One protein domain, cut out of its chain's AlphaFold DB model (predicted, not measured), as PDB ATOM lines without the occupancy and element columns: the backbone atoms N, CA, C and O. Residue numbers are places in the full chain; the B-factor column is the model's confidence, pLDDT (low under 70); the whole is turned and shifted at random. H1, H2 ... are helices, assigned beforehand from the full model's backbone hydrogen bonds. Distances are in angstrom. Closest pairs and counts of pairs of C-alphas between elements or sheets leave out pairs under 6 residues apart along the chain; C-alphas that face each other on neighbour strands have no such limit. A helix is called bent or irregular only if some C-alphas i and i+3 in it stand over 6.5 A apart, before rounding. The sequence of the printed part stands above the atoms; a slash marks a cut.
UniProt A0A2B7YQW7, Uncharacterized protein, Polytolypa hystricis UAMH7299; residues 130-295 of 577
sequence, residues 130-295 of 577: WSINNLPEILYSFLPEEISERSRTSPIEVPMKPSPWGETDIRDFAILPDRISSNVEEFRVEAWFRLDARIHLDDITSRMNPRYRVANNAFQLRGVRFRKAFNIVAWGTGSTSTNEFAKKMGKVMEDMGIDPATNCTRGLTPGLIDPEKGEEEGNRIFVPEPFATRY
ATOM      1  N   TRP A 130     212.489 188.077 179.841       96.50
ATOM      2  CA  TRP A 130     212.499 189.489 180.212       96.50
ATOM      3  C   TRP A 130     211.261 189.849 181.045       96.50
ATOM      4  O   TRP A 130     210.121 189.722 180.585       96.50
ATOM      5  N   SER A 131     211.484 190.380 182.243       95.56
ATOM      6  CA  SER A 131     210.437 190.858 183.153       95.56
ATOM      7  C   SER A 131     210.954 192.021 184.001       95.56
ATOM      8  O   SER A 131     212.147 192.301 184.010       95.56
ATOM      9  N   ILE A 132     210.093 192.674 184.788       94.94
ATOM     10  CA  ILE A 132     210.544 193.752 185.687       94.94
ATOM     11  C   ILE A 132     211.572 193.275 186.737       94.94
ATOM     12  O   ILE A 132     212.360 194.077 187.230       94.94
ATOM     13  N   ASN A 133     211.585 191.972 187.049       93.31
ATOM     14  CA  ASN A 133     212.532 191.343 187.976       93.31
ATOM     15  C   ASN A 133     213.741 190.711 187.256       93.31
ATOM     16  O   ASN A 133     214.748 190.418 187.896       93.31
ATOM     17  N   ASN A 134     213.668 190.508 185.940       94.75
ATOM     18  CA  ASN A 134     214.756 190.010 185.101       94.75
ATOM     19  C   ASN A 134     214.914 190.969 183.918       94.75
ATOM     20  O   ASN A 134     214.349 190.747 182.842       94.75
ATOM     21  N   LEU A 135     215.576 192.104 184.170       96.75
ATOM     22  CA  LEU A 135     215.746 193.142 183.161       96.75
ATOM     23  C   LEU A 135     216.707 192.668 182.058       96.75
ATOM     24  O   LEU A 135     217.658 191.946 182.353       96.75
ATOM     25  N   PRO A 136     216.511 193.109 180.802       97.00
ATOM     26  CA  PRO A 136     217.433 192.800 179.713       97.00
ATOM     27  C   PRO A 136     218.844 193.314 180.012       97.00
ATOM     28  O   PRO A 136     218.997 194.462 180.424       97.00
ATOM     29  N   GLU A 137     219.862 192.501 179.717       96.12
ATOM     30  CA  GLU A 137     221.287 192.771 179.991       96.12
ATOM     31  C   GLU A 137     221.727 194.203 179.628       96.12
ATOM     32  O   GLU A 137     222.356 194.905 180.415       96.12
ATOM     33  N   ILE A 138     221.297 194.670 178.455       96.25
ATOM     34  CA  ILE A 138     221.607 195.986 177.878       96.25
ATOM     35  C   ILE A 138     221.106 197.186 178.716       96.25
ATOM     36  O   ILE A 138     221.526 198.327 178.502       96.25
ATOM     37  N   LEU A 139     220.189 196.972 179.670       97.00
ATOM     38  CA  LEU A 139     219.749 198.016 180.603       97.00
ATOM     39  C   LEU A 139     220.770 198.285 181.713       97.00
ATOM     40  O   LEU A 139     220.754 199.383 182.263       97.00
ATOM     41  N   TYR A 140     221.659 197.329 182.005       97.00
ATOM     42  CA  TYR A 140     222.771 197.518 182.938       97.00
ATOM     43  C   TYR A 140     223.973 198.221 182.289       97.00
ATOM     44  O   TYR A 140     224.878 198.649 182.996       97.00
ATOM     45  N   SER A 141     224.007 198.367 180.961       95.81
ATOM     46  CA  SER A 141     225.052 199.124 180.264       95.81
ATOM     47  C   SER A 141     224.888 200.631 180.522       95.81
ATOM     48  O   SER A 141     223.897 201.246 180.108       95.81
ATOM     49  N   PHE A 142     225.856 201.230 181.215       95.06
ATOM     50  CA  PHE A 142     225.811 202.616 181.687       95.06
ATOM     51  C   PHE A 142     225.777 203.612 180.516       95.06
ATOM     52  O   PHE A 142     224.808 204.360 180.338       95.06
ATOM     53  N   LEU A 143     226.796 203.550 179.664       92.88
ATOM     54  CA  LEU A 143     226.953 204.301 178.425       92.88
ATOM     55  C   LEU A 143     226.856 203.362 177.209       92.88
ATOM     56  O   LEU A 143     227.107 202.157 177.326       92.88
ATOM     57  N   PRO A 144     226.488 203.890 176.028       89.50
ATOM     58  CA  PRO A 144     226.558 203.130 174.787       89.50
ATOM     59  C   PRO A 144     228.007 202.755 174.458       89.50
ATOM     60  O   PRO A 144     228.889 203.609 174.474       89.50
ATOM     61  N   GLU A 145     228.248 201.494 174.096       84.19
ATOM     62  CA  GLU A 145     229.536 201.074 173.536       84.19
ATOM     63  C   GLU A 145     229.812 201.793 172.203       84.19
ATOM     64  O   GLU A 145     228.892 201.993 171.401       84.19
ATOM     65  N   GLU A 146     231.079 202.106 171.912       71.75
ATOM     66  CA  GLU A 146     231.517 202.804 170.683       71.75
ATOM     67  C   GLU A 146     231.013 202.139 169.386       71.75
ATOM     68  O   GLU A 146     230.755 202.792 168.373       71.75
ATOM     69  N   ILE A 147     230.819 200.815 169.422       58.31
ATOM     70  CA  ILE A 147     230.282 200.007 168.318       58.31
ATOM     71  C   ILE A 147     228.912 200.543 167.855       58.31
ATOM     72  O   ILE A 147     228.613 200.543 166.656       58.31
ATOM     73  N   SER A 148     228.102 201.071 168.779       58.41
ATOM     74  CA  SER A 148     226.773 201.621 168.491       58.41
ATOM     75  C   SER A 148     226.810 202.900 167.640       58.41
ATOM     76  O   SER A 148     225.906 203.114 166.826       58.41
ATOM     77  N   GLU A 149     227.868 203.714 167.710       60.06
ATOM     78  CA  GLU A 149     227.997 204.927 166.886       60.06
ATOM     79  C   GLU A 149     228.132 204.589 165.395       60.06
ATOM     80  O   GLU A 149     227.620 205.292 164.514       60.06
ATOM     81  N   ARG A 150     228.733 203.431 165.100       56.31
ATOM     82  CA  ARG A 150     228.845 202.892 163.742       56.31
ATOM     83  C   ARG A 150     227.483 202.455 163.179       56.31
ATOM     84  O   ARG A 150     227.278 202.551 161.967       56.31
ATOM     85  N   SER A 151     226.533 202.059 164.035       59.22
ATOM     86  CA  SER A 151     225.144 201.749 163.640       59.22
ATOM     87  C   SER A 151     224.288 202.999 163.386       59.22
ATOM     88  O   SER A 151     223.424 202.976 162.514       59.22
ATOM     89  N   ARG A 152     224.573 204.115 164.076       62.06
ATOM     90  CA  ARG A 152     223.956 205.430 163.809       62.06
ATOM     91  C   ARG A 152     224.421 206.038 162.484       62.06
ATOM     92  O   ARG A 152     223.648 206.699 161.801       62.06
ATOM     93  N   THR A 153     225.694 205.834 162.144       60.53
ATOM     94  CA  THR A 153     226.361 206.523 161.022       60.53
ATOM     95  C   THR A 153     226.222 205.785 159.684       60.53
ATOM     96  O   THR A 153     226.444 206.372 158.627       60.53
ATOM     97  N   SER A 154     225.847 204.502 159.695       58.81
ATOM     98  CA  SER A 154     225.643 203.718 158.475       58.81
ATOM     99  C   SER A 154     224.163 203.725 158.050       58.81
ATOM    100  O   SER A 154     223.328 203.164 158.760       58.81
ATOM    101  N   PRO A 155     223.801 204.313 156.887       64.12
ATOM    102  CA  PRO A 155     222.434 204.293 156.365       64.12
ATOM    103  C   PRO A 155     222.110 202.917 155.761       64.12
ATOM    104  O   PRO A 155     221.944 202.757 154.554       64.12
ATOM    105  N   ILE A 156     222.061 201.896 156.617       79.00
ATOM    106  CA  ILE A 156     221.569 200.566 156.267       79.00
ATOM    107  C   ILE A 156     220.048 200.668 156.192       79.00
ATOM    108  O   ILE A 156     219.377 200.682 157.227       79.00
ATOM    109  N   GLU A 157     219.524 200.755 154.968       86.75
ATOM    110  CA  GLU A 157     218.089 200.703 154.693       86.75
ATOM    111  C   GLU A 157     217.485 199.458 155.356       86.75
ATOM    112  O   GLU A 157     217.850 198.320 155.052       86.75
ATOM    113  N   VAL A 158     216.589 199.681 156.316       93.00
ATOM    114  CA  VAL A 158     215.869 198.604 156.998       93.00
ATOM    115  C   VAL A 158     214.753 198.137 156.056       93.00
ATOM    116  O   VAL A 158     213.980 198.989 155.611       93.00
ATOM    117  N   PRO A 159     214.647 196.832 155.733       95.94
ATOM    118  CA  PRO A 159     213.602 196.328 154.846       95.94
ATOM    119  C   PRO A 159     212.197 196.705 155.323       95.94
ATOM    120  O   PRO A 159     211.951 196.816 156.522       95.94
ATOM    121  N   MET A 160     211.262 196.865 154.390       97.44
ATOM    122  CA  MET A 160     209.849 197.102 154.698       97.44
ATOM    123  C   MET A 160     209.060 195.792 154.612       97.44
ATOM    124  O   MET A 160     209.315 194.972 153.727       97.44
ATOM    125  N   LYS A 161     208.075 195.613 155.497       97.25
ATOM    126  CA  LYS A 161     207.111 194.503 155.469       97.25
ATOM    127  C   LYS A 161     205.687 194.997 155.770       97.25
ATOM    128  O   LYS A 161     205.549 196.014 156.451       97.25
ATOM    129  N   PRO A 162     204.628 194.304 155.313       97.75
ATOM    130  CA  PRO A 162     203.254 194.714 155.593       97.75
ATOM    131  C   PRO A 162     202.952 194.734 157.095       97.75
ATOM    132  O   PRO A 162     203.313 193.810 157.824       97.75
ATOM    133  N   SER A 163     202.259 195.777 157.558       96.62
ATOM    134  CA  SER A 163     201.778 195.853 158.943       96.62
ATOM    135  C   SER A 163     200.707 194.791 159.224       96.62
ATOM    136  O   SER A 163     199.799 194.622 158.403       96.62
ATOM    137  N   PRO A 164     200.709 194.152 160.413       96.00
ATOM    138  CA  PRO A 164     199.639 193.241 160.829       96.00
ATOM    139  C   PRO A 164     198.268 193.928 160.975       96.00
ATOM    140  O   PRO A 164     197.257 193.245 161.124       96.00
ATOM    141  N   TRP A 165     198.218 195.265 160.923       95.75
ATOM    142  CA  TRP A 165     196.991 196.066 160.985       95.75
ATOM    143  C   TRP A 165     196.530 196.599 159.618       95.75
ATOM    144  O   TRP A 165     195.459 197.194 159.536       95.75
ATOM    145  N   GLY A 166     197.310 196.393 158.549       93.19
ATOM    146  CA  GLY A 166     196.926 196.731 157.170       93.19
ATOM    147  C   GLY A 166     196.889 198.224 156.807       93.19
ATOM    148  O   GLY A 166     196.358 198.556 155.752       93.19
ATOM    149  N   GLU A 167     197.424 199.120 157.645       87.19
ATOM    150  CA  GLU A 167     197.446 200.571 157.371       87.19
ATOM    151  C   GLU A 167     198.590 200.992 156.430       87.19
ATOM    152  O   GLU A 167     198.354 201.578 155.378       87.19
ATOM    153  N   THR A 168     199.829 200.694 156.829       92.56
ATOM    154  CA  THR A 168     201.078 201.143 156.190       92.56
ATOM    155  C   THR A 168     202.132 200.055 156.374       92.56
ATOM    156  O   THR A 168     202.128 199.388 157.409       92.56
ATOM    157  N   ASP A 169     203.057 199.882 155.431       96.94
ATOM    158  CA  ASP A 169     204.219 199.012 155.647       96.94
ATOM    159  C   ASP A 169     205.086 199.521 156.815       96.94
ATOM    160  O   ASP A 169     205.231 200.726 157.033       96.94
ATOM    161  N   ILE A 170     205.687 198.594 157.560       97.31
ATOM    162  CA  ILE A 170     206.551 198.850 158.719       97.31
ATOM    163  C   ILE A 170     207.986 198.400 158.446       97.31
ATOM    164  O   ILE A 170     208.218 197.421 157.735       97.31
ATOM    165  N   ARG A 171     208.962 199.085 159.055       97.38
ATOM    166  CA  ARG A 171     210.370 198.664 159.031       97.38
ATOM    167  C   ARG A 171     210.543 197.344 159.783       97.38
ATOM    168  O   ARG A 171     210.089 197.213 160.927       97.38
ATOM    169  N   ASP A 172     211.194 196.375 159.153       97.25
ATOM    170  CA  ASP A 172     211.434 195.039 159.685       97.25
ATOM    171  C   ASP A 172     212.695 194.999 160.559       97.25
ATOM    172  O   ASP A 172     213.827 195.020 160.077       97.25
ATOM    173  N   PHE A 173     212.482 194.944 161.872       96.62
ATOM    174  CA  PHE A 173     213.530 194.823 162.877       96.62
ATOM    175  C   PHE A 173     213.386 193.468 163.560       96.62
ATOM    176  O   PHE A 173     212.392 193.240 164.243       96.62
ATOM    177  N   ALA A 174     214.394 192.600 163.451       95.69
ATOM    178  CA  ALA A 174     214.358 191.246 164.018       95.69
ATOM    179  C   ALA A 174     214.182 191.197 165.555       95.69
ATOM    180  O   ALA A 174     213.830 190.153 166.097       95.69
ATOM    181  N   ILE A 175     214.426 192.314 166.254       96.81
ATOM    182  CA  ILE A 175     214.226 192.452 167.705       96.81
ATOM    183  C   ILE A 175     212.883 193.089 168.097       96.81
ATOM    184  O   ILE A 175     212.572 193.118 169.287       96.81
ATOM    185  N   LEU A 176     212.093 193.604 167.147       97.94
ATOM    186  CA  LEU A 176     210.746 194.103 167.428       97.94
ATOM    187  C   LEU A 176     209.706 193.046 167.036       97.94
ATOM    188  O   LEU A 176     209.718 192.603 165.887       97.94
ATOM    189  N   PRO A 177     208.757 192.703 167.924       97.94
ATOM    190  CA  PRO A 177     207.595 191.913 167.535       97.94
ATOM    191  C   PRO A 177     206.730 192.653 166.508       97.94
ATOM    192  O   PRO A 177     206.821 193.874 166.374       97.94
ATOM    193  N   ASP A 178     205.868 191.933 165.793       97.12
ATOM    194  CA  ASP A 178     205.043 192.530 164.733       97.12
ATOM    195  C   ASP A 178     203.834 193.274 165.307       97.12
ATOM    196  O   ASP A 178     203.532 194.389 164.878       97.12
ATOM    197  N   ARG A 179     203.184 192.707 166.330       97.94
ATOM    198  CA  ARG A 179     202.174 193.390 167.145       97.94
ATOM    199  C   ARG A 179     202.787 193.811 168.476       97.94
ATOM    200  O   ARG A 179     203.456 193.019 169.140       97.94
ATOM    201  N   ILE A 180     202.541 195.056 168.878       98.00
ATOM    202  CA  ILE A 180     202.967 195.605 170.173       98.00
ATOM    203  C   ILE A 180     201.742 196.115 170.938       98.00
ATOM    204  O   ILE A 180     200.902 196.830 170.389       98.00
ATOM    205  N   SER A 181     201.662 195.790 172.229       97.19
ATOM    206  CA  SER A 181     200.640 196.323 173.127       97.19
ATOM    207  C   SER A 181     200.839 197.815 173.403       97.19
ATOM    208  O   SER A 181     201.947 198.272 173.678       97.19
ATOM    209  N   SER A 182     199.751 198.580 173.493       96.00
ATOM    210  CA  SER A 182     199.788 199.935 174.073       96.00
ATOM    211  C   SER A 182     200.288 199.971 175.532       96.00
ATOM    212  O   SER A 182     200.842 200.984 175.978       96.00
ATOM    213  N   ASN A 183     200.144 198.850 176.254       95.31
ATOM    214  CA  ASN A 183     200.637 198.641 177.617       95.31
ATOM    215  C   ASN A 183     202.113 198.231 177.697       95.31
ATOM    216  O   ASN A 183     202.582 198.047 178.819       95.31
ATOM    217  N   VAL A 184     202.821 198.080 176.566       96.50
ATOM    218  CA  VAL A 184     204.206 197.576 176.529       96.50
ATOM    219  C   VAL A 184     205.093 198.240 177.583       96.50
ATOM    220  O   VAL A 184     205.056 199.458 177.789       96.50
ATOM    221  N   GLU A 185     205.850 197.396 178.275       96.38
ATOM    222  CA  GLU A 185     206.592 197.746 179.476       96.38
ATOM    223  C   GLU A 185     207.725 198.731 179.160       96.38
ATOM    224  O   GLU A 185     208.434 198.582 178.160       96.38
ATOM    225  N   GLU A 186     207.944 199.730 180.024       96.62
ATOM    226  CA  GLU A 186     208.938 200.778 179.745       96.62
ATOM    227  C   GLU A 186     210.360 200.218 179.577       96.62
ATOM    228  O   GLU A 186     211.132 200.737 178.769       96.62
ATOM    229  N   PHE A 187     210.680 199.127 180.282       97.50
ATOM    230  CA  PHE A 187     211.974 198.455 180.189       97.50
ATOM    231  C   PHE A 187     212.195 197.768 178.830       97.50
ATOM    232  O   PHE A 187     213.321 197.779 178.337       97.50
ATOM    233  N   ARG A 188     211.149 197.224 178.179       97.69
ATOM    234  CA  ARG A 188     211.274 196.648 176.822       97.69
ATOM    235  C   ARG A 188     211.555 197.736 175.798       97.69
ATOM    236  O   ARG A 188     212.449 197.587 174.974       97.69
ATOM    237  N   VAL A 189     210.818 198.845 175.888       97.38
ATOM    238  CA  VAL A 189     210.971 199.995 174.986       97.38
ATOM    239  C   VAL A 189     212.372 200.602 175.102       97.38
ATOM    240  O   VAL A 189     213.007 200.848 174.080       97.38
ATOM    241  N   GLU A 190     212.887 200.789 176.322       97.19
ATOM    242  CA  GLU A 190     214.274 201.225 176.543       97.19
ATOM    243  C   GLU A 190     215.283 200.201 175.989       97.19
ATOM    244  O   GLU A 190     216.216 200.592 175.293       97.19
ATOM    245  N   ALA A 191     215.088 198.898 176.228       97.12
ATOM    246  CA  ALA A 191     216.005 197.860 175.752       97.12
ATOM    247  C   ALA A 191     216.067 197.779 174.218       97.12
ATOM    248  O   ALA A 191     217.157 197.662 173.659       97.12
ATOM    249  N   TRP A 192     214.934 197.905 173.519       97.19
ATOM    250  CA  TRP A 192     214.902 197.917 172.053       97.19
ATOM    251  C   TRP A 192     215.704 199.086 171.460       97.19
ATOM    252  O   TRP A 192     216.488 198.861 170.540       97.19
ATOM    253  N   PHE A 193     215.598 200.300 172.020       94.69
ATOM    254  CA  PHE A 193     216.396 201.457 171.571       94.69
ATOM    255  C   PHE A 193     217.908 201.285 171.764       94.69
ATOM    256  O   PHE A 193     218.693 201.928 171.066       94.69
ATOM    257  N   ARG A 194     218.325 200.442 172.713       93.50
ATOM    258  CA  ARG A 194     219.739 200.157 172.982       93.50
ATOM    259  C   ARG A 194     220.295 199.050 172.095       93.50
ATOM    260  O   ARG A 194     221.420 199.161 171.624       93.50
ATOM    261  N   LEU A 195     219.499 198.006 171.860       93.88
ATOM    262  CA  LEU A 195     219.862 196.884 170.991       93.88
ATOM    263  C   LEU A 195     219.928 197.289 169.511       93.88
ATOM    264  O   LEU A 195     220.756 196.754 168.778       93.88
ATOM    265  N   ASP A 196     219.092 198.233 169.064       93.19
ATOM    266  CA  ASP A 196     219.202 198.826 167.730       93.19
ATOM    267  C   ASP A 196     218.839 200.320 167.748       93.19
ATOM    268  O   ASP A 196     217.669 200.711 167.733       93.19
ATOM    269  N   ALA A 197     219.868 201.170 167.711       90.62
ATOM    270  CA  ALA A 197     219.739 202.628 167.714       90.62
ATOM    271  C   ALA A 197     219.032 203.207 166.465       90.62
ATOM    272  O   ALA A 197     218.812 204.417 166.395       90.62
ATOM    273  N   ARG A 198     218.684 202.375 165.471       91.38
ATOM    274  CA  ARG A 198     217.882 202.761 164.298       91.38
ATOM    275  C   ARG A 198     216.375 202.674 164.562       91.38
ATOM    276  O   ARG A 198     215.601 203.210 163.762       91.38
ATOM    277  N   ILE A 199     215.939 202.043 165.656       94.44
ATOM    278  CA  ILE A 199     214.528 201.993 166.069       94.44
ATOM    279  C   ILE A 199     214.081 203.370 166.568       94.44
ATOM    280  O   ILE A 199     214.777 204.044 167.321       94.44
ATOM    281  N   HIS A 200     212.896 203.793 166.137       94.94
ATOM    282  CA  HIS A 200     212.237 205.039 166.515       94.94
ATOM    283  C   HIS A 200     210.886 204.736 167.185       94.94
ATOM    284  O   HIS A 200     210.329 203.646 167.047       94.94
ATOM    285  N   LEU A 201     210.316 205.714 167.900       96.25
ATOM    286  CA  LEU A 201     208.992 205.555 168.522       96.25
ATOM    287  C   LEU A 201     207.895 205.228 167.497       96.25
ATOM    288  O   LEU A 201     206.974 204.486 167.822       96.25
ATOM    289  N   ASP A 202     208.024 205.712 166.263       96.69
ATOM    290  CA  ASP A 202     207.074 205.444 165.180       96.69
ATOM    291  C   ASP A 202     207.098 203.980 164.706       96.69
ATOM    292  O   ASP A 202     206.056 203.448 164.326       96.69
ATOM    293  N   ASP A 203     208.230 203.271 164.809       97.56
ATOM    294  CA  ASP A 203     208.282 201.824 164.531       97.56
ATOM    295  C   ASP A 203     207.517 201.019 165.581       97.56
ATOM    296  O   ASP A 203     206.976 199.958 165.276       97.56
ATOM    297  N   ILE A 204     207.486 201.527 166.816       97.88
ATOM    298  CA  ILE A 204     206.827 200.912 167.967       97.88
ATOM    299  C   ILE A 204     205.322 201.226 167.949       97.88
ATOM    300  O   ILE A 204     204.508 200.340 168.201       97.88
ATOM    301  N   THR A 205     204.921 202.456 167.606       97.12
ATOM    302  CA  THR A 205     203.501 202.852 167.578       97.12
ATOM    303  C   THR A 205     202.773 202.442 166.295       97.12
ATOM    304  O   THR A 205     201.580 202.141 166.366       97.12
ATOM    305  N   SER A 206     203.451 202.311 165.149       96.88
ATOM    306  CA  SER A 206     202.869 201.703 163.932       96.88
ATOM    307  C   SER A 206     202.518 200.217 164.117       96.88
ATOM    308  O   SER A 206     201.499 199.753 163.605       96.88
ATOM    309  N   ARG A 207     203.297 199.497 164.936       97.62
ATOM    310  CA  ARG A 207     203.026 198.120 165.393       97.62
ATOM    311  C   ARG A 207     201.900 198.002 166.421       97.62
ATOM    312  O   ARG A 207     201.440 196.891 166.691       97.62
ATOM    313  N   MET A 208     201.423 199.109 166.993       97.44
ATOM    314  CA  MET A 208     200.249 199.091 167.870       97.44
ATOM    315  C   MET A 208     198.963 199.090 167.061       97.44
ATOM    316  O   MET A 208     198.818 199.843 166.095       97.44
ATOM    317  N   ASN A 209     198.007 198.294 167.537       95.94
ATOM    318  CA  ASN A 209     196.636 198.290 167.054       95.94
ATOM    319  C   ASN A 209     196.078 199.731 167.051       95.94
ATOM    320  O   ASN A 209     196.088 200.370 168.111       95.94
ATOM    321  N   PRO A 210     195.559 200.247 165.919       94.81
ATOM    322  CA  PRO A 210     195.123 201.641 165.793       94.81
ATOM    323  C   PRO A 210     194.124 202.088 166.868       94.81
ATOM    324  O   PRO A 210     194.191 203.219 167.340       94.81
ATOM    325  N   ARG A 211     193.250 201.180 167.329       93.81
ATOM    326  CA  ARG A 211     192.253 201.432 168.387       93.81
ATOM    327  C   ARG A 211     192.869 201.720 169.765       93.81
ATOM    328  O   ARG A 211     192.216 202.320 170.617       93.81
ATOM    329  N   TYR A 212     194.095 201.261 169.995       95.19
ATOM    330  CA  TYR A 212     194.800 201.349 171.275       95.19
ATOM    331  C   TYR A 212     196.072 202.210 171.197       95.19
ATOM    332  O   TYR A 212     196.695 202.464 172.226       95.19
ATOM    333  N   ARG A 213     196.460 202.672 169.999       94.94
ATOM    334  CA  ARG A 213     197.713 203.384 169.717       94.94
ATOM    335  C   ARG A 213     197.909 204.596 170.639       94.94
ATOM    336  O   ARG A 213     197.106 205.526 170.667       94.94
ATOM    337  N   VAL A 214     199.014 204.588 171.384       95.25
ATOM    338  CA  VAL A 214     199.399 205.661 172.313       95.25
ATOM    339  C   VAL A 214     200.387 206.607 171.627       95.25
ATOM    340  O   VAL A 214     201.341 206.163 171.001       95.25
ATOM    341  N   ALA A 215     200.175 207.918 171.763       94.56
ATOM    342  CA  ALA A 215     201.015 208.936 171.130       94.56
ATOM    343  C   ALA A 215     202.457 208.963 171.681       94.56
ATOM    344  O   ALA A 215     202.670 208.822 172.888       94.56
ATOM    345  N   ASN A 216     203.435 209.252 170.813       95.75
ATOM    346  CA  ASN A 216     204.875 209.224 171.114       95.75
ATOM    347  C   ASN A 216     205.271 210.019 172.379       95.75
ATOM    348  O   ASN A 216     206.062 209.530 173.181       95.75
ATOM    349  N   ASN A 217     204.669 211.190 172.623       95.75
ATOM    350  CA  ASN A 217     204.895 211.992 173.838       95.75
ATOM    351  C   ASN A 217     204.591 211.198 175.131       95.75
ATOM    352  O   ASN A 217     205.365 211.202 176.087       95.75
ATOM    353  N   ALA A 218     203.512 210.408 175.147       93.81
ATOM    354  CA  ALA A 218     203.173 209.563 176.292       93.81
ATOM    355  C   ALA A 218     204.117 208.353 176.458       93.81
ATOM    356  O   ALA A 218     204.189 207.789 177.548       93.81
ATOM    357  N   PHE A 219     204.876 207.962 175.428       92.88
ATOM    358  CA  PHE A 219     206.018 207.055 175.588       92.88
ATOM    359  C   PHE A 219     207.259 207.778 176.120       92.88
ATOM    360  O   PHE A 219     207.884 207.281 177.052       92.88
ATOM    361  N   GLN A 220     207.575 208.973 175.615       94.31
ATOM    362  CA  GLN A 220     208.704 209.783 176.092       94.31
ATOM    363  C   GLN A 220     208.585 210.092 177.593       94.31
ATOM    364  O   GLN A 220     209.519 209.830 178.353       94.31
ATOM    365  N   LEU A 221     207.414 210.551 178.049       95.44
ATOM    366  CA  LEU A 221     207.141 210.828 179.466       95.44
ATOM    367  C   LEU A 221     207.221 209.573 180.352       95.44
ATOM    368  O   LEU A 221     207.646 209.665 181.507       95.44
ATOM    369  N   ARG A 222     206.845 208.396 179.831       95.19
ATOM    370  CA  ARG A 222     207.002 207.113 180.537       95.19
ATOM    371  C   ARG A 222     208.470 206.698 180.628       95.19
ATOM    372  O   ARG A 222     208.938 206.436 181.731       95.19
ATOM    373  N   GLY A 223     209.211 206.755 179.522       95.69
ATOM    374  CA  GLY A 223     210.649 206.468 179.482       95.69
ATOM    375  C   GLY A 223     211.471 207.375 180.404       95.69
ATOM    376  O   GLY A 223     212.332 206.888 181.127       95.69
ATOM    377  N   VAL A 224     211.162 208.677 180.473       95.50
ATOM    378  CA  VAL A 224     211.809 209.610 181.419       95.50
ATOM    379  C   VAL A 224     211.548 209.219 182.880       95.50
ATOM    380  O   VAL A 224     212.467 209.264 183.695       95.50
ATOM    381  N   ARG A 225     210.320 208.806 183.224       96.69
ATOM    382  CA  ARG A 225     209.973 208.346 184.583       96.69
ATOM    383  C   ARG A 225     210.636 207.013 184.932       96.69
ATOM    384  O   ARG A 225     211.126 206.870 186.045       96.69
ATOM    385  N   PHE A 226     210.664 206.070 183.991       97.50
ATOM    386  CA  PHE A 226     211.345 204.784 184.139       97.50
ATOM    387  C   PHE A 226     212.849 204.980 184.363       97.50
ATOM    388  O   PHE A 226     213.365 204.590 185.406       97.50
ATOM    389  N   ARG A 227     213.534 205.691 183.460       96.81
ATOM    390  CA  ARG A 227     214.977 205.951 183.558       96.81
ATOM    391  C   ARG A 227     215.385 206.627 184.868       96.81
ATOM    392  O   ARG A 227     216.333 206.175 185.505       96.81
ATOM    393  N   LYS A 228     214.628 207.637 185.324       96.19
ATOM    394  CA  LYS A 228     214.858 208.292 186.628       96.19
ATOM    395  C   LYS A 228     214.685 207.353 187.830       96.19
ATOM    396  O   LYS A 228     215.363 207.555 188.825       96.19
ATOM    397  N   ALA A 229     213.793 206.363 187.758       96.81
ATOM    398  CA  ALA A 229     213.539 205.425 188.856       96.81
ATOM    399  C   ALA A 229     214.473 204.198 188.859       96.81
ATOM    400  O   ALA A 229     214.618 203.556 189.892       96.81
ATOM    401  N   PHE A 230     215.089 203.870 187.719       97.50
ATOM    402  CA  PHE A 230     215.987 202.718 187.549       97.50
ATOM    403  C   PHE A 230     217.472 203.113 187.436       97.50
ATOM    404  O   PHE A 230     218.316 202.250 187.199       97.50
ATOM    405  N   ASN A 231     217.795 204.400 187.617       96.69
ATOM    406  CA  ASN A 231     219.148 204.965 187.509       96.69
ATOM    407  C   ASN A 231     219.789 204.840 186.106       96.69
ATOM    408  O   ASN A 231     221.005 204.859 185.954       96.69
ATOM    409  N   ILE A 232     218.964 204.755 185.058       96.38
ATOM    410  CA  ILE A 232     219.398 204.479 183.679       96.38
ATOM    411  C   ILE A 232     219.638 205.788 182.907       96.38
ATOM    412  O   ILE A 232     218.721 206.593 182.725       96.38
ATOM    413  N   VAL A 233     220.854 205.997 182.390       95.69
ATOM    414  CA  VAL A 233     221.194 207.139 181.515       95.69
ATOM    415  C   VAL A 233     220.545 206.969 180.139       95.69
ATOM    416  O   VAL A 233     220.599 205.893 179.552       95.69
ATOM    417  N   ALA A 234     219.940 208.028 179.593       93.31
ATOM    418  CA  ALA A 234     219.280 207.971 178.286       93.31
ATOM    419  C   ALA A 234     220.294 207.885 177.131       93.31
ATOM    420  O   ALA A 234     221.058 208.823 176.906       93.31
ATOM    421  N   TRP A 235     220.260 206.805 176.350       90.38
ATOM    422  CA  TRP A 235     221.057 206.695 175.126       90.38
ATOM    423  C   TRP A 235     220.393 207.499 174.002       90.38
ATOM    424  O   TRP A 235     219.262 207.221 173.613       90.38
ATOM    425  N   GLY A 236     221.077 208.511 173.465       80.12
ATOM    426  CA  GLY A 236     220.475 209.388 172.457       80.12
ATOM    427  C   GLY A 236     221.360 210.563 172.068       80.12
ATOM    428  O   GLY A 236     222.586 210.461 172.109       80.12
ATOM    429  N   THR A 237     220.722 211.670 171.691       61.72
ATOM    430  CA  THR A 237     221.357 212.982 171.551       61.72
ATOM    431  C   THR A 237     221.839 213.481 172.917       61.72
ATOM    432  O   THR A 237     221.098 213.446 173.902       61.72
ATOM    433  N   GLY A 238     223.091 213.945 172.979       74.69
ATOM    434  CA  GLY A 238     223.762 214.380 174.211       74.69
ATOM    435  C   GLY A 238     223.260 215.724 174.740       74.69
ATOM    436  O   GLY A 238     224.012 216.694 174.759       74.69
ATOM    437  N   SER A 239     221.987 215.795 175.139       89.69
ATOM    438  CA  SER A 239     221.422 216.977 175.796       89.69
ATOM    439  C   SER A 239     222.167 217.272 177.100       89.69
ATOM    440  O   SER A 239     222.593 216.343 177.788       89.69
ATOM    441  N   THR A 240     222.287 218.547 177.479       92.50
ATOM    442  CA  THR A 240     223.000 218.949 178.703       92.50
ATOM    443  C   THR A 240     222.469 218.206 179.929       92.50
ATOM    444  O   THR A 240     223.255 217.626 180.667       92.50
ATOM    445  N   SER A 241     221.142 218.077 180.053       91.38
ATOM    446  CA  SER A 241     220.495 217.330 181.141       91.38
ATOM    447  C   SER A 241     220.789 215.821 181.111       91.38
ATOM    448  O   SER A 241     220.927 215.204 182.166       91.38
ATOM    449  N   THR A 242     220.953 215.213 179.927       91.69
ATOM    450  CA  THR A 242     221.424 213.819 179.807       91.69
ATOM    451  C   THR A 242     222.843 213.686 180.355       91.69
ATOM    452  O   THR A 242     223.125 212.770 181.123       91.69
ATOM    453  N   ASN A 243     223.726 214.619 179.988       92.88
ATOM    454  CA  ASN A 243     225.143 214.587 180.349       92.88
ATOM    455  C   ASN A 243     225.354 214.919 181.840       92.88
ATOM    456  O   ASN A 243     226.193 214.310 182.495       92.88
ATOM    457  N   GLU A 244     224.566 215.838 182.400       94.88
ATOM    458  CA  GLU A 244     224.505 216.138 183.837       94.88
ATOM    459  C   GLU A 244     224.002 214.936 184.641       94.88
ATOM    460  O   GLU A 244     224.598 214.584 185.659       94.88
ATOM    461  N   PHE A 245     222.945 214.264 184.170       94.38
ATOM    462  CA  PHE A 245     222.440 213.047 184.805       94.38
ATOM    463  C   PHE A 245     223.469 211.911 184.743       94.38
ATOM    464  O   PHE A 245     223.672 211.237 185.748       94.38
ATOM    465  N   ALA A 246     224.175 211.747 183.618       94.81
ATOM    466  CA  ALA A 246     225.272 210.789 183.488       94.81
ATOM    467  C   ALA A 246     226.427 211.094 184.458       94.81
ATOM    468  O   ALA A 246     226.848 210.205 185.189       94.81
ATOM    469  N   LYS A 247     226.880 212.354 184.547       95.75
ATOM    470  CA  LYS A 247     227.913 212.783 185.511       95.75
ATOM    471  C   LYS A 247     227.486 212.552 186.961       95.75
ATOM    472  O   LYS A 247     228.264 212.023 187.749       95.75
ATOM    473  N   LYS A 248     226.240 212.897 187.311       96.50
ATOM    474  CA  LYS A 248     225.674 212.608 188.638       96.50
ATOM    475  C   LYS A 248     225.674 211.105 188.924       96.50
ATOM    476  O   LYS A 248     225.974 210.711 190.042       96.50
ATOM    477  N   MET A 249     225.331 210.287 187.934       96.62
ATOM    478  CA  MET A 249     225.246 208.840 188.099       96.62
ATOM    479  C   MET A 249     226.621 208.180 188.227       96.62
ATOM    480  O   MET A 249     226.787 207.344 189.106       96.62
ATOM    481  N   GLY A 250     227.613 208.613 187.439       96.25
ATOM    482  CA  GLY A 250     229.006 208.177 187.582       96.25
ATOM    483  C   GLY A 250     229.533 208.442 188.992       96.25
ATOM    484  O   GLY A 250     230.025 207.521 189.633       96.25
ATOM    485  N   LYS A 251     229.273 209.637 189.544       97.44
ATOM    486  CA  LYS A 251     229.597 209.914 190.949       97.44
ATOM    487  C   LYS A 251     228.857 208.989 191.931       97.44
ATOM    488  O   LYS A 251     229.463 208.520 192.881       97.44
ATOM    489  N   VAL A 252     227.567 208.704 191.730       97.06
ATOM    490  CA  VAL A 252     226.830 207.771 192.614       97.06
ATOM    491  C   VAL A 252     227.394 206.345 192.532       97.06
ATOM    492  O   VAL A 252     227.371 205.630 193.528       97.06
ATOM    493  N   MET A 253     227.930 205.936 191.379       96.94
ATOM    494  CA  MET A 253     228.645 204.666 191.223       96.94
ATOM    495  C   MET A 253     229.985 204.688 191.979       96.94
ATOM    496  O   MET A 253     230.231 203.788 192.779       96.94
ATOM    497  N   GLU A 254     230.784 205.751 191.832       96.94
ATOM    498  CA  GLU A 254     232.026 205.982 192.595       96.94
ATOM    499  C   GLU A 254     231.780 205.981 194.118       96.94
ATOM    500  O   GLU A 254     232.456 205.259 194.851       96.94
ATOM    501  N   ASP A 255     230.765 206.717 194.592       97.06
ATOM    502  CA  ASP A 255     230.338 206.785 196.001       97.06
ATOM    503  C   ASP A 255     229.877 205.403 196.542       97.06
ATOM    504  O   ASP A 255     229.875 205.183 197.755       97.06
ATOM    505  N   MET A 256     229.500 204.461 195.665       95.69
ATOM    506  CA  MET A 256     229.153 203.065 195.993       95.69
ATOM    507  C   MET A 256     230.300 202.062 195.765       95.69
ATOM    508  O   MET A 256     230.122 200.872 196.026       95.69
ATOM    509  N   GLY A 257     231.469 202.502 195.290       96.00
ATOM    510  CA  GLY A 257     232.597 201.624 194.951       96.00
ATOM    511  C   GLY A 257     232.423 200.823 193.652       96.00
ATOM    512  O   GLY A 257     233.134 199.842 193.441       96.00
ATOM    513  N   ILE A 258     231.488 201.222 192.786       95.56
ATOM    514  CA  ILE A 258     231.259 200.640 191.458       95.56
ATOM    515  C   ILE A 258     232.071 201.457 190.446       95.56
ATOM    516  O   ILE A 258     231.763 202.620 190.205       95.56
ATOM    517  N   ASP A 259     233.099 200.861 189.841       95.94
ATOM    518  CA  ASP A 259     233.944 201.538 188.848       95.94
ATOM    519  C   ASP A 259     233.153 201.881 187.562       95.94
ATOM    520  O   ASP A 259     232.731 200.961 186.847       95.94
ATOM    521  N   PRO A 260     232.979 203.173 187.204       94.31
ATOM    522  CA  PRO A 260     232.286 203.573 185.979       94.31
ATOM    523  C   PRO A 260     232.951 203.074 184.688       94.31
ATOM    524  O   PRO A 260     232.257 202.917 183.681       94.31
ATOM    525  N   ALA A 261     234.261 202.787 184.695       93.62
ATOM    526  CA  ALA A 261     234.977 202.277 183.525       93.62
ATOM    527  C   ALA A 261     234.585 200.832 183.156       93.62
ATOM    528  O   ALA A 261     234.751 200.431 182.004       93.62
ATOM    529  N   THR A 262     233.966 200.078 184.075       93.44
ATOM    530  CA  THR A 262     233.331 198.777 183.770       93.44
ATOM    531  C   THR A 262     232.094 198.896 182.872       93.44
ATOM    532  O   THR A 262     231.577 197.887 182.393       93.44
ATOM    533  N   ASN A 263     231.593 200.119 182.657       92.19
ATOM    534  CA  ASN A 263     230.373 200.429 181.916       92.19
ATOM    535  C   ASN A 263     229.100 199.727 182.447       92.19
ATOM    536  O   ASN A 263     228.127 199.577 181.706       92.19
ATOM    537  N   CYS A 264     229.072 199.296 183.716       94.50
ATOM    538  CA  CYS A 264     227.973 198.507 184.276       94.50
ATOM    539  C   CYS A 264     227.302 199.180 185.486       94.50
ATOM    540  O   CYS A 264     227.968 199.539 186.449       94.50
ATOM    541  N   THR A 265     225.971 199.299 185.478       95.06
ATOM    542  CA  THR A 265     225.156 199.841 186.584       95.06
ATOM    543  C   THR A 265     224.624 198.763 187.540       95.06
ATOM    544  O   THR A 265     223.743 199.032 188.364       95.06
ATOM    545  N   ARG A 266     225.145 197.530 187.467       94.88
ATOM    546  CA  ARG A 266     224.954 196.524 188.527       94.88
ATOM    547  C   ARG A 266     225.436 197.095 189.860       94.88
ATOM    548  O   ARG A 266     226.435 197.798 189.906       94.88
ATOM    549  N   GLY A 267     224.684 196.845 190.929       93.31
ATOM    550  CA  GLY A 267     224.877 197.539 192.208       93.31
ATOM    551  C   GLY A 267     224.062 198.836 192.360       93.31
ATOM    552  O   GLY A 267     223.898 199.295 193.486       93.31
ATOM    553  N   LEU A 268     223.463 199.373 191.284       95.62
ATOM    554  CA  LEU A 268     222.682 200.623 191.320       95.62
ATOM    555  C   LEU A 268     221.336 200.577 190.560       95.62
ATOM    556  O   LEU A 268     220.370 201.230 190.966       95.62
ATOM    557  N   THR A 269     221.240 199.809 189.475       96.25
ATOM    558  CA  THR A 269     219.984 199.534 188.754       96.25
ATOM    559  C   THR A 269     219.286 198.297 189.348       96.25
ATOM    560  O   THR A 269     219.958 197.295 189.602       96.25
ATOM    561  N   PRO A 270     217.950 198.312 189.551       96.50
ATOM    562  CA  PRO A 270     217.190 197.158 190.045       96.50
ATOM    563  C   PRO A 270     217.454 195.865 189.257       96.50
ATOM    564  O   PRO A 270     217.385 195.842 188.028       96.50
ATOM    565  N   GLY A 271     217.764 194.774 189.957       94.44
ATOM    566  CA  GLY A 271     218.322 193.574 189.332       94.44
ATOM    567  C   GLY A 271     219.134 192.712 190.289       94.44
ATOM    568  O   GLY A 271     219.153 192.969 191.491       94.44
ATOM    569  N   LEU A 272     219.804 191.695 189.745       93.81
ATOM    570  CA  LEU A 272     220.859 190.958 190.446       93.81
ATOM    571  C   LEU A 272     222.168 191.749 190.362       93.81
ATOM    572  O   LEU A 272     222.485 192.276 189.295       93.81
ATOM    573  N   ILE A 273     222.916 191.825 191.466       93.44
ATOM    574  CA  ILE A 273     224.230 192.482 191.476       93.44
ATOM    575  C   ILE A 273     225.244 191.564 190.787       93.44
ATOM    576  O   ILE A 273     225.808 191.957 189.774       93.44
ATOM    577  N   ASP A 274     225.375 190.316 191.246       91.69
ATOM    578  CA  ASP A 274     226.207 189.296 190.596       91.69
ATOM    579  C   ASP A 274     225.334 188.219 189.919       91.69
ATOM    580  O   ASP A 274     224.833 187.323 190.604       91.69
ATOM    581  N   PRO A 275     225.146 188.237 188.583       90.38
ATOM    582  CA  PRO A 275     224.288 187.263 187.901       90.38
ATOM    583  C   PRO A 275     224.840 185.829 187.973       90.38
ATOM    584  O   PRO A 275     224.065 184.876 188.029       90.38
ATOM    585  N   GLU A 276     226.166 185.663 188.024       92.38
ATOM    586  CA  GLU A 276     226.831 184.351 188.096       92.38
ATOM    587  C   GLU A 276     226.581 183.612 189.422       92.38
ATOM    588  O   GLU A 276     226.660 182.386 189.467       92.38
ATOM    589  N   LYS A 277     226.240 184.345 190.491       91.56
ATOM    590  CA  LYS A 277     225.941 183.802 191.829       91.56
ATOM    591  C   LYS A 277     224.456 183.456 192.024       91.56
ATOM    592  O   LYS A 277     224.069 182.960 193.080       91.56
ATOM    593  N   GLY A 278     223.610 183.712 191.022       90.12
ATOM    594  CA  GLY A 278     222.168 183.479 191.101       90.12
ATOM    595  C   GLY A 278     221.453 184.346 192.148       90.12
ATOM    596  O   GLY A 278     222.002 185.308 192.680       90.12
ATOM    597  N   GLU A 279     220.190 184.019 192.434       87.75
ATOM    598  CA  GLU A 279     219.331 184.875 193.269       87.75
ATOM    599  C   GLU A 279     219.617 184.797 194.776       87.75
ATOM    600  O   GLU A 279     219.344 185.760 195.488       87.75
ATOM    601  N   GLU A 280     220.151 183.672 195.264       86.38
ATOM    602  CA  GLU A 280     220.353 183.432 196.702       86.38
ATOM    603  C   GLU A 280     221.641 184.081 197.236       86.38
ATOM    604  O   GLU A 280     221.635 184.639 198.332       86.38
ATOM    605  N   GLU A 281     222.731 184.062 196.457       87.25
ATOM    606  CA  GLU A 281     224.039 184.609 196.859       87.25
ATOM    607  C   GLU A 281     224.392 185.932 196.157       87.25
ATOM    608  O   GLU A 281     225.143 186.744 196.702       87.25
ATOM    609  N   GLY A 282     223.858 186.184 194.955       83.12
ATOM    610  CA  GLY A 282     224.251 187.323 194.115       83.12
ATOM    611  C   GLY A 282     223.739 188.692 194.558       83.12
ATOM    612  O   GLY A 282     224.157 189.695 193.986       83.12
ATOM    613  N   ASN A 283     222.873 188.732 195.579       89.62
ATOM    614  CA  ASN A 283     222.115 189.892 196.064       89.62
ATOM    615  C   ASN A 283     221.230 190.572 194.999       89.62
ATOM    616  O   ASN A 283     221.568 190.693 193.822       89.62
ATOM    617  N   ARG A 284     220.058 191.052 195.428       93.31
ATOM    618  CA  ARG A 284     219.045 191.628 194.537       93.31
ATOM    619  C   ARG A 284     218.633 193.027 194.985       93.31
ATOM    620  O   ARG A 284     218.130 193.212 196.089       93.31
ATOM    621  N   ILE A 285     218.786 194.000 194.092       95.50
ATOM    622  CA  ILE A 285     218.263 195.357 194.263       95.50
ATOM    623  C   ILE A 285     216.785 195.341 193.892       95.50
ATOM    624  O   ILE A 285     216.408 194.948 192.784       95.50
ATOM    625  N   PHE A 286     215.944 195.755 194.837       95.19
ATOM    626  CA  PHE A 286     214.497 195.720 194.684       95.19
ATOM    627  C   PHE A 286     214.002 196.701 193.617       95.19
ATOM    628  O   PHE A 286     214.452 197.843 193.519       95.19
ATOM    629  N   VAL A 287     213.014 196.254 192.841       96.75
ATOM    630  CA  VAL A 287     212.247 197.108 191.930       96.75
ATOM    631  C   VAL A 287     211.522 198.186 192.751       96.75
ATOM    632  O   VAL A 287     210.833 197.828 193.709       96.75
ATOM    633  N   PRO A 288     211.602 199.481 192.381       96.81
ATOM    634  CA  PRO A 288     210.890 200.541 193.085       96.81
ATOM    635  C   PRO A 288     209.391 200.242 193.192       96.81
ATOM    636  O   PRO A 288     208.738 199.929 192.190       96.81
ATOM    637  N   GLU A 289     208.833 200.383 194.397       95.75
ATOM    638  CA  GLU A 289     207.436 200.054 194.722       95.75
ATOM    639  C   GLU A 289     206.406 200.574 193.690       95.75
ATOM    640  O   GLU A 289     205.544 199.791 193.274       95.75
ATOM    641  N   PRO A 290     206.500 201.819 193.160       93.81
ATOM    642  CA  PRO A 290     205.542 202.320 192.172       93.81
ATOM    643  C   PRO A 290     205.534 201.567 190.836       93.81
ATOM    644  O   PRO A 290     204.598 201.768 190.061       93.81
ATOM    645  N   PHE A 291     206.555 200.758 190.540       94.81
ATOM    646  CA  PHE A 291     206.624 199.869 189.377       94.81
ATOM    647  C   PHE A 291     206.284 198.427 189.766       94.81
ATOM    648  O   PHE A 291     205.441 197.824 189.102       94.81
ATOM    649  N   ALA A 292     206.843 197.908 190.867       93.62
ATOM    650  CA  ALA A 292     206.540 196.564 191.370       93.62
ATOM    651  C   ALA A 292     205.021 196.341 191.515       93.62
ATOM    652  O   ALA A 292     204.472 195.372 190.989       93.62
ATOM    653  N   THR A 293     204.313 197.306 192.109       92.50
ATOM    654  CA  THR A 293     202.854 197.259 192.285       92.50
ATOM    655  C   THR A 293     202.086 197.237 190.957       92.50
ATOM    656  O   THR A 293     201.077 196.539 190.858       92.50
ATOM    657  N   ARG A 294     202.542 197.936 189.903       90.50
ATOM    658  CA  ARG A 294     201.871 197.934 188.580       90.50
ATOM    659  C   ARG A 294     202.025 196.605 187.856       90.50
ATOM    660  O   ARG A 294     201.055 196.099 187.293       90.50
ATOM    661  N   TYR A 295     203.232 196.051 187.861       88.25
ATOM    662  CA  TYR A 295     203.507 194.804 187.159       88.25
ATOM    663  C   TYR A 295     202.856 193.617 187.878       88.25
ATOM    664  O   TYR A 295     202.113 192.877 187.237       88.25
TER     665      TYR A 295
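Overview. This is residues 130 to 295 of the 577 residues of an uncharacterized protein of Polytolypa hystricis UAMH7299 (UniProt A0A2B7YQW7). Three helices, H2, H3 and H4, form a small core among long loops, with H2 nearest the middle, H4 crossing one end of it about perpendicular, and H3 meeting the start of H4. H1, H5, H6 and H7 are set round this core as separate helices that touch no other helix, and the loop at residues 160 to 171 makes the far end opposite H5. The printed part has 166 residues with seven named helices, H1 to H7 in order, and no named strand. The class is all helix, though under half of the residues, 68, are in named helices. The whole is compact, with a radius of gyration of the C-alphas of 17.0 A and spans of 51 by 37 by 30 A.

Along the chain. Start at C-alpha 130, at (212.499, 189.489, 180.212); residues 130 to 146 hold no named element. Find C-alpha 147 at (230.282, 200.007, 168.318), where H1 begins; it ends at residue 153. After residues 154 to 185 comes H2, residues 186 to 195, 14.5 A long, and then H3, residues 201 to 206. H4 takes residues 216 to 230, 20.9 A from first to last C-alpha. H5, residues 240 to 255, is the longest helix at 22.4 A. H6, residues 275 to 281, is irregular: C-alphas 276 and 279 are 9.1 A apart. H7, residues 289 to 295, ends at C-alpha 295, at (203.507, 194.804, 187.159).

Arrangement. Look first at H2, whose centre is 2.9 A from the mean of the C-alphas. It touches residues 222 to 226 of H4, about perpendicular at 87 degrees; the closest C-alphas are those of Glu 186 and Gly 223, 5.9 A apart. H3 touches residues 216 to 219 of H4 at a steep tilt of 52 degrees, opposite ways; the closest C-alphas, Leu 201 and Asn 216, are 6.1 A apart. H2 and H3 are only just apart, at 8.2 A. H4 and H5 are apart, and so are H6 and H7. Every O i to N i+4 pair is within hydrogen-bond range in H2, H3 and H5, against 2 of 3 in H1, 10 of 11 in H4, 2 of 3 in H7 and 0 of 3 in H6, where 1 of 4 O i to N i+3 pairs is within range. Look also at residues 160 to 161, paired antiparallel with 170 to 171, and residues 271 to 272 with 284 to 285.

Size, cuts and confidence. The two C-alphas farthest apart are those of Gly 166 and Asp 255, 52.2 A. The printed part has no cut. The links from H1 to H2 and from H5 to H6 are long. The mean pLDDT of the printed part is 92.2; it is under 70 at residues 147 to 155 and at residue 237.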